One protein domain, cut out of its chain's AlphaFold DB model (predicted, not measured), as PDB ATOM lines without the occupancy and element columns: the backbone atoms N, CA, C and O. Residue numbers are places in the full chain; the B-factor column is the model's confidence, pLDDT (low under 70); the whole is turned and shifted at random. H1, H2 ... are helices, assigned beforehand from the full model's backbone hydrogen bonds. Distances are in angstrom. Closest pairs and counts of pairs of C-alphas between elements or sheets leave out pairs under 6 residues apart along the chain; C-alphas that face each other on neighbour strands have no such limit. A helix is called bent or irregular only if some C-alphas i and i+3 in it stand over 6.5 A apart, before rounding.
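AT A GLANCE: This is residues 551 to 627 and 636 to 678 of the 686 residues of the protein "Hypothetical protein" of Vannella sp. CB-2014 (UniProt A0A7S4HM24). The long helix H6 crosses H4 at a steep angle, H1, H2 and H3 pack on H4, and the kinked last part of H6 reaches H2 and H3, with H7 beside H2. From H4 the chain turns into H5, which runs off toward the other end of the model, where residues 616 to 627 stick out. The printed part has 120 residues with seven named helices, H1 to H7 in chain order, and no named strand: the class is all helix. It is loose, with a radius of gyration of the C-alphas of 18.2 A, and elongated, spanning 56 by 36 by 21 A.

HOW THE PARTS SIT: Begin at H1, residues 551 to 555, which touches H2, residues 557 to 569, only at the corner, closest at the C-alphas of Ile 553 and Ala 559, 5.0 A apart. Past H3, residues 572 to 578, comes the hub, H4, residues 586 to 605. It touches H1, closest at C-alphas 554 and 601, 5.5 A apart. H2 touches residues 590 to 597 of H4 alone, at a shallow tilt of 13 degrees, opposite ways; C-alphas 564 and 594 are closest, at 6.6 A. H3 touches residues 586 to 590 of H4 alone, closest at C-alphas 572 and 586, 6.0 A apart. H5, residues 608 to 626, is close to but not clearly touching H6, residues 636 to 669: their closest C-alphas, 615 and 643, are 7.8 A apart. With residues 650 to 661 alone, H6 touches H4 at a steep tilt of 43 degrees, opposite ways; C-alphas 600 and 654 are closest, at 6.4 A. H6 is irregular, with C-alphas 660 and 663 7.3 A apart, and has a kink of 52 degrees near residue 663. Beyond it H6 only just touches H2, with 3 pairs of C-alphas within 8 A, closest at 563 and 668, 6.9 A apart. H7, residues 672 to 675, is close to but not clearly touching H2, with C-alphas 562 and 673 closest at 7.7 A. Every O i to N i+4 pair is within hydrogen-bond range in H1, H2, H3 and H4; H5 has 13 of 15, H6 has 28 of 30, and H7 is too short for such a pair.

IN THESE COORDINATES: Find C-alpha 551 at (193.061, 182.543, 229.855), where H1 begins. H2 is 18.6 A long, H4 28.6 A and H5 27.9 A. H6 runs 44.6 A from C-alpha 636 at (166.979, 200.370, 230.286), and H7 ends at C-alpha 675 at (205.295, 170.888, 233.762).

THE WHOLE: The farthest C-alphas, of Ser 627 and Tyr 676, are 59.4 A apart. Residues 628 to 635 are not printed, and C-alphas 627 and 636 are 20.6 A apart across this cut. Of the links printed whole, none is long. Look for pLDDT under 70 at residues 580 to 581, 606 to 627 and 636 to 647.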
ATOM      1  N   THR A 551     193.508 181.371 229.090       89.38
ATOM      2  CA  THR A 551     193.061 182.543 229.855       89.38
ATOM      3  C   THR A 551     193.938 182.780 231.081       89.38
ATOM      4  O   THR A 551     194.477 183.873 231.257       89.38
ATOM      5  N   SER A 552     194.154 181.742 231.887       90.69
ATOM      6  CA  SER A 552     195.001 181.777 233.083       90.69
ATOM      7  C   SER A 552     196.473 182.079 232.766       90.69
ATOM      8  O   SER A 552     197.121 182.794 233.537       90.69
ATOM      9  N   ILE A 553     196.992 181.633 231.615       93.19
ATOM     10  CA  ILE A 553     198.318 182.041 231.115       93.19
ATOM     11  C   ILE A 553     198.364 183.539 230.823       93.19
ATOM     12  O   ILE A 553     199.260 184.243 231.284       93.19
ATOM     13  N   ILE A 554     197.401 184.033 230.049       91.06
ATOM     14  CA  ILE A 554     197.398 185.407 229.535       91.06
ATOM     15  C   ILE A 554     197.131 186.429 230.653       91.06
ATOM     16  O   ILE A 554     197.626 187.561 230.614       91.06
ATOM     17  N   GLN A 555     196.361 186.039 231.670       88.12
ATOM     18  CA  GLN A 555     196.075 186.866 232.843       88.12
ATOM     19  C   GLN A 555     197.234 186.906 233.850       88.12
ATOM     20  O   GLN A 555     197.329 187.862 234.618       88.12
ATOM     21  N   THR A 556     198.140 185.926 233.822       91.19
ATOM     22  CA  THR A 556     199.298 185.877 234.726       91.19
ATOM     23  C   THR A 556     200.533 186.448 234.036       91.19
ATOM     24  O   THR A 556     201.002 185.904 233.039       91.19
ATOM     25  N   GLU A 557     201.115 187.525 234.573       90.44
ATOM     26  CA  GLU A 557     202.236 188.222 233.924       90.44
ATOM     27  C   GLU A 557     203.440 187.304 233.660       90.44
ATOM     28  O   GLU A 557     203.954 187.273 232.537       90.44
ATOM     29  N   ARG A 558     203.864 186.524 234.664       92.25
ATOM     30  CA  ARG A 558     204.960 185.550 234.533       92.25
ATOM     31  C   ARG A 558     204.659 184.520 233.443       92.25
ATOM     32  O   ARG A 558     205.468 184.335 232.538       92.25
ATOM     33  N   ALA A 559     203.477 183.909 233.487       92.69
ATOM     34  CA  ALA A 559     203.076 182.886 232.526       92.69
ATOM     35  C   ALA A 559     202.988 183.435 231.095       92.69
ATOM     36  O   ALA A 559     203.458 182.803 230.153       92.69
ATOM     37  N   THR A 560     202.467 184.655 230.931       93.69
ATOM     38  CA  THR A 560     202.441 185.345 229.637       93.69
ATOM     39  C   THR A 560     203.854 185.569 229.100       93.69
ATOM     40  O   THR A 560     204.101 185.336 227.917       93.69
ATOM     41  N   LYS A 561     204.800 186.005 229.946       94.12
ATOM     42  CA  LYS A 561     206.203 186.203 229.542       94.12
ATOM     43  C   LYS A 561     206.836 184.898 229.063       94.12
ATOM     44  O   LYS A 561     207.491 184.903 228.023       94.12
ATOM     45  N   GLU A 562     206.625 183.794 229.774       94.94
ATOM     46  CA  GLU A 562     207.167 182.492 229.368       94.94
ATOM     47  C   GLU A 562     206.507 181.959 228.093       94.94
ATOM     48  O   GLU A 562     207.201 181.457 227.209       94.94
ATOM     49  N   PHE A 563     205.197 182.155 227.925       94.88
ATOM     50  CA  PHE A 563     204.509 181.786 226.689       94.88
ATOM     51  C   PHE A 563     205.025 182.586 225.481       94.88
ATOM     52  O   PHE A 563     205.271 182.026 224.411       94.88
ATOM     53  N   LEU A 564     205.286 183.886 225.653       93.19
ATOM     54  CA  LEU A 564     205.904 184.721 224.619       93.19
ATOM     55  C   LEU A 564     207.334 184.269 224.282       93.19
ATOM     56  O   LEU A 564     207.679 184.201 223.102       93.19
ATOM     57  N   ARG A 565     208.150 183.910 225.284       94.06
ATOM     58  CA  ARG A 565     209.497 183.349 225.059       94.06
ATOM     59  C   ARG A 565     209.448 182.018 224.315       94.06
ATOM     60  O   ARG A 565     210.276 181.783 223.436       94.06
ATOM     61  N   PHE A 566     208.476 181.164 224.633       93.50
ATOM     62  CA  PHE A 566     208.232 179.925 223.899       93.50
ATOM     63  C   PHE A 566     207.957 180.213 222.415       93.50
ATOM     64  O   PHE A 566     208.669 179.701 221.552       93.50
ATOM     65  N   ILE A 567     207.032 181.130 222.111       90.31
ATOM     66  CA  ILE A 567     206.718 181.553 220.733       90.31
ATOM     67  C   ILE A 567     207.961 182.102 220.003       90.31
ATOM     68  O   ILE A 567     208.162 181.848 218.810       90.31
ATOM     69  N   GLU A 568     208.829 182.842 220.698       89.56
ATOM     70  CA  GLU A 568     210.092 183.334 220.132       89.56
ATOM     71  C   GLU A 568     211.067 182.204 219.782       89.56
ATOM     72  O   GLU A 568     211.784 182.306 218.778       89.56
ATOM     73  N   GLY A 569     211.072 181.125 220.567       87.62
ATOM     74  CA  GLY A 569     211.903 179.940 220.368       87.62
ATOM     75  C   GLY A 569     211.442 179.010 219.240       87.62
ATOM     76  O   GLY A 569     212.266 178.263 218.711       87.62
ATOM     77  N   GLU A 570     210.173 179.086 218.829       85.69
ATOM     78  CA  GLU A 570     209.573 178.131 217.892       85.69
ATOM     79  C   GLU A 570     210.143 178.176 216.464       85.69
ATOM     80  O   GLU A 570     210.585 179.216 215.943       85.69
ATOM     81  N   SER A 571     210.117 177.001 215.823       81.38
ATOM     82  CA  SER A 571     210.663 176.768 214.482       81.38
ATOM     83  C   SER A 571     209.741 177.278 213.367       81.38
ATOM     84  O   SER A 571     208.560 177.545 213.572       81.38
ATOM     85  N   GLU A 572     210.282 177.440 212.155       73.81
ATOM     86  CA  GLU A 572     209.485 177.843 210.988       73.81
ATOM     87  C   GLU A 572     208.458 176.778 210.587       73.81
ATOM     88  O   GLU A 572     207.364 177.140 210.156       73.81
ATOM     89  N   ASP A 573     208.776 175.497 210.780       73.94
ATOM     90  CA  ASP A 573     207.879 174.381 210.470       73.94
ATOM     91  C   ASP A 573     206.666 174.386 211.403       73.94
ATOM     92  O   ASP A 573     205.532 174.328 210.923       73.94
ATOM     93  N   THR A 574     206.890 174.554 212.716       75.00
ATOM     94  CA  THR A 574     205.800 174.685 213.693       75.00
ATOM     95  C   THR A 574     204.938 175.895 213.326       75.00
ATOM     96  O   THR A 574     203.751 175.761 213.053       75.00
ATOM     97  N   LEU A 575     205.545 177.078 213.175       75.88
ATOM     98  CA  LEU A 575     204.851 178.329 212.824       75.88
ATOM     99  C   LEU A 575     204.076 178.270 211.505       75.88
ATOM    100  O   LEU A 575     202.986 178.836 211.386       75.88
ATOM    101  N   SER A 576     204.613 177.572 210.512       71.81
ATOM    102  CA  SER A 576     203.953 177.395 209.224       71.81
ATOM    103  C   SER A 576     202.813 176.394 209.286       71.81
ATOM    104  O   SER A 576     201.841 176.588 208.564       71.81
ATOM    105  N   PHE A 577     202.868 175.397 210.172       75.38
ATOM    106  CA  PHE A 577     201.732 174.525 210.464       75.38
ATOM    107  C   PHE A 577     200.553 175.299 211.070       75.38
ATOM    108  O   PHE A 577     199.411 174.981 210.734       75.38
ATOM    109  N   PHE A 578     200.809 176.307 211.916       70.06
ATOM    110  CA  PHE A 578     199.755 177.123 212.540       70.06
ATOM    111  C   PHE A 578     199.154 178.153 211.577       70.06
ATOM    112  O   PHE A 578     197.943 178.346 211.558       70.06
ATOM    113  N   MET A 579     199.983 178.793 210.745       74.69
ATOM    114  CA  MET A 579     199.545 179.829 209.800       74.69
ATOM    115  C   MET A 579     199.732 179.389 208.340       74.69
ATOM    116  O   MET A 579     200.370 180.100 207.550       74.69
ATOM    117  N   ARG A 580     199.217 178.199 207.990       68.38
ATOM    118  CA  ARG A 580     199.393 177.573 206.659       68.38
ATOM    119  C   ARG A 580     198.865 178.420 205.511       68.38
ATOM    120  O   ARG A 580     199.443 178.391 204.433       68.38
ATOM    121  N   ASP A 581     197.819 179.196 205.772       66.75
ATOM    122  CA  ASP A 581     197.128 180.000 204.762       66.75
ATOM    123  C   ASP A 581     197.650 181.446 204.684       66.75
ATOM    124  O   ASP A 581     197.029 182.302 204.057       66.75
ATOM    125  N   SER A 582     198.782 181.747 205.334       71.88
ATOM    126  CA  SER A 582     199.381 183.084 205.319       71.88
ATOM    127  C   SER A 582     200.689 183.116 204.526       71.88
ATOM    128  O   SER A 582     201.625 182.369 204.817       71.88
ATOM    129  N   ASP A 583     200.788 184.063 203.590       81.56
ATOM    130  CA  ASP A 583     202.013 184.379 202.832       81.56
ATOM    131  C   ASP A 583     203.057 185.156 203.669       81.56
ATOM    132  O   ASP A 583     203.980 185.769 203.134       81.56
ATOM    133  N   LEU A 584     202.901 185.174 204.997       79.88
ATOM    134  CA  LEU A 584     203.756 185.921 205.913       79.88
ATOM    135  C   LEU A 584     205.117 185.238 206.078       79.88
ATOM    136  O   LEU A 584     205.216 184.015 206.167       79.88
ATOM    137  N   SER A 585     206.177 186.034 206.207       85.25
ATOM    138  CA  SER A 585     207.485 185.531 206.632       85.25
ATOM    139  C   SER A 585     207.447 185.032 208.081       85.25
ATOM    140  O   SER A 585     206.602 185.443 208.879       85.25
ATOM    141  N   GLN A 586     208.406 184.191 208.478       80.19
ATOM    142  CA  GLN A 586     208.492 183.673 209.851       80.19
ATOM    143  C   GLN A 586     208.491 184.791 210.915       80.19
ATOM    144  O   GLN A 586     207.823 184.679 211.943       80.19
ATOM    145  N   ALA A 587     209.211 185.889 210.668       83.44
ATOM    146  CA  ALA A 587     209.273 187.023 211.589       83.44
ATOM    147  C   ALA A 587     207.920 187.740 211.718       83.44
ATOM    148  O   ALA A 587     207.558 188.194 212.805       83.44
ATOM    149  N   GLU A 588     207.160 187.833 210.626       83.00
ATOM    150  CA  GLU A 588     205.815 188.413 210.617       83.00
ATOM    151  C   GLU A 588     204.809 187.502 211.318       83.00
ATOM    152  O   GLU A 588     204.025 188.001 212.122       83.00
ATOM    153  N   LYS A 589     204.892 186.178 211.116       83.69
ATOM    154  CA  LYS A 589     204.082 185.192 211.851       83.69
ATOM    155  C   LYS A 589     204.297 185.310 213.362       83.69
ATOM    156  O   LYS A 589     203.332 185.484 214.101       83.69
ATOM    157  N   LYS A 590     205.558 185.324 213.823       85.88
ATOM    158  CA  LYS A 590     205.894 185.531 215.248       85.88
ATOM    159  C   LYS A 590     205.330 186.846 215.776       85.88
ATOM    160  O   LYS A 590     204.651 186.853 216.795       85.88
ATOM    161  N   THR A 591     205.556 187.942 215.047       85.25
ATOM    162  CA  THR A 591     205.051 189.269 215.433       85.25
ATOM    163  C   THR A 591     203.524 189.259 215.564       85.25
ATOM    164  O   THR A 591     202.990 189.792 216.533       85.25
ATOM    165  N   LYS A 592     202.813 188.626 214.622       84.38
ATOM    166  CA  LYS A 592     201.350 188.532 214.635       84.38
ATOM    167  C   LYS A 592     200.834 187.736 215.835       84.38
ATOM    168  O   LYS A 592     199.916 188.193 216.502       84.38
ATOM    169  N   ILE A 593     201.449 186.594 216.141       86.19
ATOM    170  CA  ILE A 593     201.085 185.756 217.294       86.19
ATOM    171  C   ILE A 593     201.341 186.504 218.613       86.19
ATOM    172  O   ILE A 593     200.502 186.491 219.511       86.19
ATOM    173  N   GLN A 594     202.464 187.216 218.731       87.50
ATOM    174  CA  GLN A 594     202.750 188.047 219.906       87.50
ATOM    175  C   GLN A 594     201.722 189.176 220.067       87.50
ATOM    176  O   GLN A 594     201.271 189.454 221.176       87.50
ATOM    177  N   GLN A 595     201.317 189.810 218.963       84.19
ATOM    178  CA  GLN A 595     200.242 190.805 218.975       84.19
ATOM    179  C   GLN A 595     198.908 190.195 219.405       84.19
ATOM    180  O   GLN A 595     198.194 190.831 220.172       84.19
ATOM    181  N   ASP A 596     198.593 188.975 218.966       85.38
ATOM    182  CA  ASP A 596     197.386 188.247 219.370       85.38
ATOM    183  C   ASP A 596     197.376 187.961 220.881       85.38
ATOM    184  O   ASP A 596     196.372 188.211 221.547       85.38
ATOM    185  N   VAL A 597     198.514 187.549 221.449       87.19
ATOM    186  CA  VAL A 597     198.696 187.370 222.902       87.19
ATOM    187  C   VAL A 597     198.477 188.684 223.663       87.19
ATOM    188  O   VAL A 597     197.704 188.727 224.620       87.19
ATOM    189  N   LEU A 598     199.115 189.777 223.233       84.25
ATOM    190  CA  LEU A 598     198.967 191.093 223.872       84.25
ATOM    191  C   LEU A 598     197.548 191.659 223.719       84.25
ATOM    192  O   LEU A 598     197.045 192.353 224.608       84.25
ATOM    193  N   PHE A 599     196.894 191.362 222.598       81.44
ATOM    194  CA  PHE A 599     195.514 191.737 222.338       81.44
ATOM    195  C   PHE A 599     194.552 190.989 223.263       81.44
ATOM    196  O   PHE A 599     193.740 191.643 223.917       81.44
ATOM    197  N   LEU A 600     194.690 189.666 223.413       82.38
ATOM    198  CA  LEU A 600     193.926 188.901 224.405       82.38
ATOM    199  C   LEU A 600     194.186 189.398 225.822       82.38
ATOM    200  O   LEU A 600     193.244 189.582 226.584       82.38
ATOM    201  N   GLN A 601     195.440 189.697 226.166       84.38
ATOM    202  CA  GLN A 601     195.758 190.248 227.479       84.38
ATOM    203  C   GLN A 601     195.058 191.586 227.715       84.38
ATOM    204  O   GLN A 601     194.550 191.834 228.807       84.38
ATOM    205  N   SER A 602     194.997 192.436 226.691       79.00
ATOM    206  CA  SER A 602     194.256 193.694 226.758       79.00
ATOM    207  C   SER A 602     192.763 193.436 226.944       79.00
ATOM    208  O   SER A 602     192.168 194.068 227.805       79.00
ATOM    209  N   ILE A 603     192.176 192.478 226.212       77.12
ATOM    210  CA  ILE A 603     190.764 192.090 226.356       77.12
ATOM    211  C   ILE A 603     190.466 191.567 227.763       77.12
ATOM    212  O   ILE A 603     189.496 192.005 228.374       77.12
ATOM    213  N   TYR A 604     191.284 190.666 228.306       79.56
ATOM    214  CA  TYR A 604     191.050 190.103 229.638       79.56
ATOM    215  C   TYR A 604     191.305 191.105 230.769       79.56
ATOM    216  O   TYR A 604     190.684 190.987 231.821       79.56
ATOM    217  N   LYS A 605     192.176 192.103 230.557       73.31
ATOM    218  CA  LYS A 605     192.368 193.240 231.474       73.31
ATOM    219  C   LYS A 605     191.233 194.266 231.409       73.31
ATOM    220  O   LYS A 605     191.159 195.119 232.293       73.31
ATOM    221  N   LEU A 606     190.364 194.224 230.392       68.31
ATOM    222  CA  LEU A 606     189.131 195.012 230.396       68.31
ATOM    223  C   LEU A 606     188.203 194.434 231.471       68.31
ATOM    224  O   LEU A 606     187.418 193.515 231.224       68.31
ATOM    225  N   ASP A 607     188.324 194.986 232.677       54.53
ATOM    226  CA  ASP A 607     187.474 194.671 233.817       54.53
ATOM    227  C   ASP A 607     185.984 194.789 233.444       54.53
ATOM    228  O   ASP A 607     185.581 195.547 232.551       54.53
ATOM    229  N   SER A 608     185.150 194.045 234.162       53.66
ATOM    230  CA  SER A 608     183.699 194.203 234.189       53.66
ATOM    231  C   SER A 608     183.263 195.678 234.297       53.66
ATOM    232  O   SER A 608     182.348 196.075 233.575       53.66
ATOM    233  N   GLU A 609     183.977 196.514 235.067       44.94
ATOM    234  CA  GLU A 609     183.735 197.965 235.185       44.94
ATOM    235  C   GLU A 609     184.101 198.776 233.923       44.94
ATOM    236  O   GLU A 609     183.413 199.745 233.579       44.94
ATOM    237  N   MET A 610     185.140 198.384 233.176       49.25
ATOM    238  CA  MET A 610     185.574 199.067 231.944       49.25
ATOM    239  C   MET A 610     184.624 198.827 230.765       49.25
ATOM    240  O   MET A 610     184.503 199.690 229.888       49.25
ATOM    241  N   ARG A 611     183.885 197.706 230.764       51.81
ATOM    242  CA  ARG A 611     182.816 197.456 229.777       51.81
ATOM    243  C   ARG A 611     181.722 198.519 229.868       51.81
ATOM    244  O   ARG A 611     181.274 199.009 228.837       51.81
ATOM    245  N   SER A 612     181.375 198.957 231.076       48.69
ATOM    246  CA  SER A 612     180.463 200.084 231.318       48.69
ATOM    247  C   SER A 612     181.055 201.429 230.882       48.69
ATOM    248  O   SER A 612     180.345 202.244 230.302       48.69
ATOM    249  N   GLN A 613     182.356 201.669 231.088       49.34
ATOM    250  CA  GLN A 613     182.991 202.951 230.753       49.34
ATOM    251  C   GLN A 613     183.166 203.189 229.251       49.34
ATOM    252  O   GLN A 613     182.955 204.314 228.810       49.34
ATOM    253  N   TYR A 614     183.506 202.179 228.442       52.38
ATOM    254  CA  TYR A 614     183.569 202.338 226.976       52.38
ATOM    255  C   TYR A 614     182.201 202.653 226.376       52.38
ATOM    256  O   TYR A 614     182.100 203.441 225.438       52.38
ATOM    257  N   ILE A 615     181.155 202.076 226.959       51.62
ATOM    258  CA  ILE A 615     179.767 202.337 226.591       51.62
ATOM    259  C   ILE A 615     179.396 203.756 227.011       51.62
ATOM    260  O   ILE A 615     178.904 204.513 226.181       51.62
ATOM    261  N   HIS A 616     179.767 204.171 228.224       49.47
ATOM    262  CA  HIS A 616     179.600 205.543 228.702       49.47
ATOM    263  C   HIS A 616     180.376 206.569 227.857       49.47
ATOM    264  O   HIS A 616     179.867 207.654 227.607       49.47
ATOM    265  N   LYS A 617     181.577 206.227 227.365       48.81
ATOM    266  CA  LYS A 617     182.425 207.072 226.503       48.81
ATOM    267  C   LYS A 617     181.887 207.156 225.075       48.81
ATOM    268  O   LYS A 617     181.847 208.238 224.502       48.81
ATOM    269  N   ALA A 618     181.452 206.031 224.503       51.53
ATOM    270  CA  ALA A 618     180.767 205.994 223.212       51.53
ATOM    271  C   ALA A 618     179.455 206.798 223.271       51.53
ATOM    272  O   ALA A 618     179.134 207.521 222.329       51.53
ATOM    273  N   PHE A 619     178.759 206.755 224.413       54.19
ATOM    274  CA  PHE A 619     177.586 207.579 224.702       54.19
ATOM    275  C   PHE A 619     177.901 209.059 224.936       54.19
ATOM    276  O   PHE A 619     177.171 209.909 224.434       54.19
ATOM    277  N   GLU A 620     178.969 209.401 225.662       48.62
ATOM    278  CA  GLU A 620     179.440 210.784 225.813       48.62
ATOM    279  C   GLU A 620     179.778 211.383 224.450       48.62
ATOM    280  O   GLU A 620     179.317 212.474 224.141       48.62
ATOM    281  N   ILE A 621     180.514 210.652 223.607       48.56
ATOM    282  CA  ILE A 621     180.853 211.081 222.246       48.56
ATOM    283  C   ILE A 621     179.581 211.242 221.402       48.56
ATOM    284  O   ILE A 621     179.437 212.242 220.703       48.56
ATOM    285  N   TYR A 622     178.619 210.319 221.509       47.44
ATOM    286  CA  TYR A 622     177.317 210.444 220.849       47.44
ATOM    287  C   TYR A 622     176.567 211.713 221.283       47.44
ATOM    288  O   TYR A 622     176.138 212.484 220.423       47.44
ATOM    289  N   ASN A 623     176.459 211.956 222.594       47.94
ATOM    290  CA  ASN A 623     175.802 213.133 223.165       47.94
ATOM    291  C   ASN A 623     176.529 214.432 222.786       47.94
ATOM    292  O   ASN A 623     175.880 215.399 222.405       47.94
ATOM    293  N   MET A 624     177.863 214.445 222.814       45.06
ATOM    294  CA  MET A 624     178.682 215.589 222.402       45.06
ATOM    295  C   MET A 624     178.536 215.910 220.912       45.06
ATOM    296  O   MET A 624     178.550 217.077 220.533       45.06
ATOM    297  N   CYS A 625     178.385 214.897 220.056       40.34
ATOM    298  CA  CYS A 625     178.187 215.094 218.622       40.34
ATOM    299  C   CYS A 625     176.742 215.467 218.243       40.34
ATOM    300  O   CYS A 625     176.515 215.837 217.093       40.34
ATOM    301  N   HIS A 626     175.771 215.359 219.163       45.12
ATOM    302  CA  HIS A 626     174.342 215.489 218.839       45.12
ATOM    303  C   HIS A 626     173.508 216.348 219.805       45.12
ATOM    304  O   HIS A 626     172.287 216.404 219.644       45.12
ATOM    305  N   SER A 627     174.101 217.055 220.771       44.97
ATOM    306  CA  SER A 627     173.332 217.939 221.652       44.97
ATOM    307  C   SER A 627     173.176 219.356 221.086       44.97
ATOM    308  O   SER A 627     174.083 220.178 221.200       44.97
ATOM    309  N   LYS A 636     166.068 201.356 229.701       67.56
ATOM    310  CA  LYS A 636     166.979 200.370 230.286       67.56
ATOM    311  C   LYS A 636     167.100 199.115 229.413       67.56
ATOM    312  O   LYS A 636     168.181 198.558 229.282       67.56
ATOM    313  N   ASN A 637     166.026 198.735 228.720       66.62
ATOM    314  CA  ASN A 637     166.036 197.593 227.805       66.62
ATOM    315  C   ASN A 637     166.970 197.786 226.594       66.62
ATOM    316  O   ASN A 637     167.555 196.821 226.105       66.62
ATOM    317  N   LEU A 638     167.107 199.016 226.087       63.72
ATOM    318  CA  LEU A 638     167.984 199.322 224.955       63.72
ATOM    319  C   LEU A 638     169.456 199.324 225.383       63.72
ATOM    320  O   LEU A 638     170.309 198.841 224.640       63.72
ATOM    321  N   GLU A 639     169.734 199.827 226.586       62.50
ATOM    322  CA  GLU A 639     171.055 199.758 227.214       62.50
ATOM    323  C   GLU A 639     171.468 198.300 227.462       62.50
ATOM    324  O   GLU A 639     172.528 197.876 227.006       62.50
ATOM    325  N   ASP A 640     170.586 197.496 228.065       67.56
ATOM    326  CA  ASP A 640     170.818 196.069 228.318       67.56
ATOM    327  C   ASP A 640     171.045 195.284 227.011       67.56
ATOM    328  O   ASP A 640     171.962 194.460 226.925       67.56
ATOM    329  N   SER A 641     170.266 195.569 225.959       67.75
ATOM    330  CA  SER A 641     170.439 194.937 224.645       67.75
ATOM    331  C   SER A 641     171.773 195.308 223.993       67.75
ATOM    332  O   SER A 641     172.428 194.440 223.418       67.75
ATOM    333  N   PHE A 642     172.189 196.574 224.069       66.25
ATOM    334  CA  PHE A 642     173.469 197.018 223.517       66.25
ATOM    335  C   PHE A 642     174.651 196.421 224.293       66.25
ATOM    336  O   PHE A 642     175.584 195.899 223.683       66.25
ATOM    337  N   ASN A 643     174.565 196.393 225.629       65.00
ATOM    338  CA  ASN A 643     175.538 195.741 226.508       65.00
ATOM    339  C   ASN A 643     175.716 194.260 226.144       65.00
ATOM    340  O   ASN A 643     176.845 193.786 225.991       65.00
ATOM    341  N   ALA A 644     174.609 193.535 225.956       69.56
ATOM    342  CA  ALA A 644     174.630 192.131 225.556       69.56
ATOM    343  C   ALA A 644     175.298 191.932 224.185       69.56
ATOM    344  O   ALA A 644     176.110 191.022 224.018       69.56
ATOM    345  N   SER A 645     175.012 192.805 223.216       69.00
ATOM    346  CA  SER A 645     175.611 192.747 221.883       69.00
ATOM    347  C   SER A 645     177.111 193.071 221.875       69.00
ATOM    348  O   SER A 645     177.882 192.357 221.235       69.00
ATOM    349  N   CYS A 646     177.557 194.089 222.620       66.31
ATOM    350  CA  CYS A 646     178.981 194.398 222.780       66.31
ATOM    351  C   CYS A 646     179.732 193.267 223.485       66.31
ATOM    352  O   CYS A 646     180.818 192.893 223.046       66.31
ATOM    353  N   LYS A 647     179.141 192.683 224.535       69.75
ATOM    354  CA  LYS A 647     179.702 191.509 225.208       69.75
ATOM    355  C   LYS A 647     179.847 190.338 224.235       69.75
ATOM    356  O   LYS A 647     180.936 189.797 224.117       69.75
ATOM    357  N   SER A 648     178.795 190.014 223.482       72.81
ATOM    358  CA  SER A 648     178.836 188.939 222.484       72.81
ATOM    359  C   SER A 648     179.897 189.167 221.406       72.81
ATOM    360  O   SER A 648     180.488 188.198 220.938       72.81
ATOM    361  N   PHE A 649     180.137 190.417 221.002       72.00
ATOM    362  CA  PHE A 649     181.200 190.758 220.057       72.00
ATOM    363  C   PHE A 649     182.594 190.574 220.675       72.00
ATOM    364  O   PHE A 649     183.450 189.947 220.064       72.00
ATOM    365  N   VAL A 650     182.828 191.080 221.891       71.56
ATOM    366  CA  VAL A 650     184.124 190.924 222.577       71.56
ATOM    367  C   VAL A 650     184.429 189.449 222.833       71.56
ATOM    368  O   VAL A 650     185.522 188.999 222.500       71.56
ATOM    369  N   ASP A 651     183.456 188.695 223.347       75.62
ATOM    370  CA  ASP A 651     183.586 187.258 223.600       75.62
ATOM    371  C   ASP A 651     183.820 186.497 222.277       75.62
ATOM    372  O   ASP A 651     184.648 185.591 222.206       75.62
ATOM    373  N   GLY A 652     183.152 186.907 221.192       74.56
ATOM    374  CA  GLY A 652     183.338 186.327 219.866       74.56
ATOM    375  C   GLY A 652     184.717 186.606 219.261       74.56
ATOM    376  O   GLY A 652     185.292 185.719 218.630       74.56
ATOM    377  N   VAL A 653     185.259 187.812 219.432       74.00
ATOM    378  CA  VAL A 653     186.606 188.168 218.965       74.00
ATOM    379  C   VAL A 653     187.670 187.468 219.810       74.00
ATOM    380  O   VAL A 653     188.608 186.906 219.241       74.00
ATOM    381  N   ALA A 654     187.509 187.442 221.137       77.19
ATOM    382  CA  ALA A 654     188.392 186.711 222.043       77.19
ATOM    383  C   ALA A 654     188.441 185.226 221.670       77.19
ATOM    384  O   ALA A 654     189.522 184.710 221.405       77.19
ATOM    385  N   GLY A 655     187.283 184.581 221.494       80.12
ATOM    386  CA  GLY A 655     187.206 183.178 221.087       80.12
ATOM    387  C   GLY A 655     187.876 182.893 219.738       80.12
ATOM    388  O   GLY A 655     188.504 181.851 219.563       80.12
ATOM    389  N   CYS A 656     187.810 183.809 218.764       79.12
ATOM    390  CA  CYS A 656     188.548 183.651 217.505       79.12
ATOM    391  C   CYS A 656     190.072 183.663 217.711       79.12
ATOM    392  O   CYS A 656     190.771 182.855 217.101       79.12
ATOM    393  N   VAL A 657     190.582 184.551 218.566       81.62
ATOM    394  CA  VAL A 657     192.024 184.655 218.838       81.62
ATOM    395  C   VAL A 657     192.506 183.520 219.748       81.62
ATOM    396  O   VAL A 657     193.567 182.954 219.505       81.62
ATOM    397  N   GLU A 658     191.709 183.109 220.733       86.25
ATOM    398  CA  GLU A 658     191.975 181.925 221.557       86.25
ATOM    399  C   GLU A 658     192.103 180.670 220.698       86.25
ATOM    400  O   GLU A 658     193.079 179.939 220.827       86.25
ATOM    401  N   ASN A 659     191.176 180.452 219.759       83.62
ATOM    402  CA  ASN A 659     191.252 179.329 218.824       83.62
ATOM    403  C   ASN A 659     192.522 179.374 217.961       83.62
ATOM    404  O   ASN A 659     193.097 178.328 217.667       83.62
ATOM    405  N   HIS A 660     192.980 180.571 217.581       81.94
ATOM    406  CA  HIS A 660     194.232 180.739 216.840       81.94
ATOM    407  C   HIS A 660     195.455 180.333 217.681       81.94
ATOM    408  O   HIS A 660     196.393 179.730 217.162       81.94
ATOM    409  N   LEU A 661     195.431 180.615 218.984       87.44
ATOM    410  CA  LEU A 661     196.523 180.321 219.914       87.44
ATOM    411  C   LEU A 661     196.421 178.939 220.574       87.44
ATOM    412  O   LEU A 661     197.406 178.474 221.143       87.44
ATOM    413  N   HIS A 662     195.272 178.266 220.497       87.50
ATOM    414  CA  HIS A 662     194.998 177.039 221.244       87.50
ATOM    415  C   HIS A 662     196.019 175.934 220.963       87.50
ATOM    416  O   HIS A 662     196.548 175.337 221.892       87.50
ATOM    417  N   HIS A 663     196.375 175.699 219.698       84.50
ATOM    418  CA  HIS A 663     197.353 174.660 219.374       84.50
ATOM    419  C   HIS A 663     198.763 174.998 219.903       84.50
ATOM    420  O   HIS A 663     199.440 174.115 220.420       84.50
ATOM    421  N   LEU A 664     199.182 176.271 219.850       88.44
ATOM    422  CA  LEU A 664     200.440 176.724 220.466       88.44
ATOM    423  C   LEU A 664     200.410 176.551 221.982       88.44
ATOM    424  O   LEU A 664     201.422 176.199 222.576       88.44
ATOM    425  N   PHE A 665     199.258 176.798 222.600       90.88
ATOM    426  CA  PHE A 665     199.055 176.556 224.018       90.88
ATOM    427  C   PHE A 665     199.157 175.063 224.364       90.88
ATOM    428  O   PHE A 665     199.826 174.723 225.335       90.88
ATOM    429  N   GLU A 666     198.593 174.162 223.551       87.50
ATOM    430  CA  GLU A 666     198.766 172.715 223.746       87.50
ATOM    431  C   GLU A 666     200.240 172.290 223.640       87.50
ATOM    432  O   GLU A 666     200.705 171.527 224.482       87.50
ATOM    433  N   CYS A 667     201.010 172.842 222.696       87.19
ATOM    434  CA  CYS A 667     202.463 172.625 222.654       87.19
ATOM    435  C   CYS A 667     203.174 173.257 223.863       87.19
ATOM    436  O   CYS A 667     204.121 172.699 224.407       87.19
ATOM    437  N   PHE A 668     202.720 174.419 224.332       90.25
ATOM    438  CA  PHE A 668     203.313 175.075 225.493       90.25
ATOM    439  C   PHE A 668     203.146 174.249 226.774       90.25
ATOM    440  O   PHE A 668     204.062 174.221 227.598       90.25
ATOM    441  N   LYS A 669     202.034 173.514 226.926       86.44
ATOM    442  CA  LYS A 669     201.803 172.597 228.060       86.44
ATOM    443  C   LYS A 669     202.879 171.521 228.203       86.44
ATOM    444  O   LYS A 669     203.099 171.053 229.316       86.44
ATOM    445  N   SER A 670     203.556 171.130 227.119       81.94
ATOM    446  CA  SER A 670     204.627 170.130 227.186       81.94
ATOM    447  C   SER A 670     205.987 170.714 227.584       81.94
ATOM    448  O   SER A 670     206.930 169.961 227.841       81.94
ATOM    449  N   THR A 671     206.103 172.042 227.709       86.19
ATOM    450  CA  THR A 671     207.353 172.691 228.118       86.19
ATOM    451  C   THR A 671     207.731 172.380 229.565       86.19
ATOM    452  O   THR A 671     206.886 172.223 230.447       86.19
ATOM    453  N   LYS A 672     209.044 172.386 229.826       84.56
ATOM    454  CA  LYS A 672     209.626 172.259 231.171       84.56
ATOM    455  C   LYS A 672     209.015 173.255 232.164       84.56
ATOM    456  O   LYS A 672     208.769 172.907 233.315       84.56
ATOM    457  N   TRP A 673     208.759 174.485 231.712       89.81
ATOM    458  CA  TRP A 673     208.186 175.520 232.566       89.81
ATOM    459  C   TRP A 673     206.763 175.167 233.006       89.81
ATOM    460  O   TRP A 673     206.487 175.169 234.202       89.81
ATOM    461  N   MET A 674     205.890 174.789 232.063       87.69
ATOM    462  CA  MET A 674     204.522 174.365 232.379       87.69
ATOM    463  C   MET A 674     204.513 173.139 233.285       87.69
ATOM    464  O   MET A 674     203.846 173.137 234.309       87.69
ATOM    465  N   LYS A 675     205.308 172.118 232.970       80.50
ATOM    466  CA  LYS A 675     205.295 170.888 233.762       80.50
ATOM    467  C   LYS A 675     205.879 171.066 235.172       80.50
ATOM    468  O   LYS A 675     205.396 170.431 236.111       80.50
ATOM    469  N   TYR A 676     206.918 171.896 235.333       81.44
ATOM    470  CA  TYR A 676     207.745 171.917 236.553       81.44
ATOM    471  C   TYR A 676     207.827 173.293 237.221       81.44
ATOM    472  O   TYR A 676     207.579 173.424 238.415       81.44
ATOM    473  N   GLU A 677     208.197 174.328 236.471       85.06
ATOM    474  CA  GLU A 677     208.647 175.605 237.048       85.06
ATOM    475  C   GLU A 677     207.496 176.561 237.386       85.06
ATOM    476  O   GLU A 677     207.682 177.484 238.176       85.06
ATOM    477  N   CYS A 678     206.302 176.360 236.821       86.50
ATOM    478  CA  CYS A 678     205.141 177.199 237.121       86.50
ATOM    479  C   CYS A 678     204.553 176.949 238.524       86.50
ATOM    480  O   CYS A 678     203.792 177.773 239.025       86.50
TER     481      CYS A 678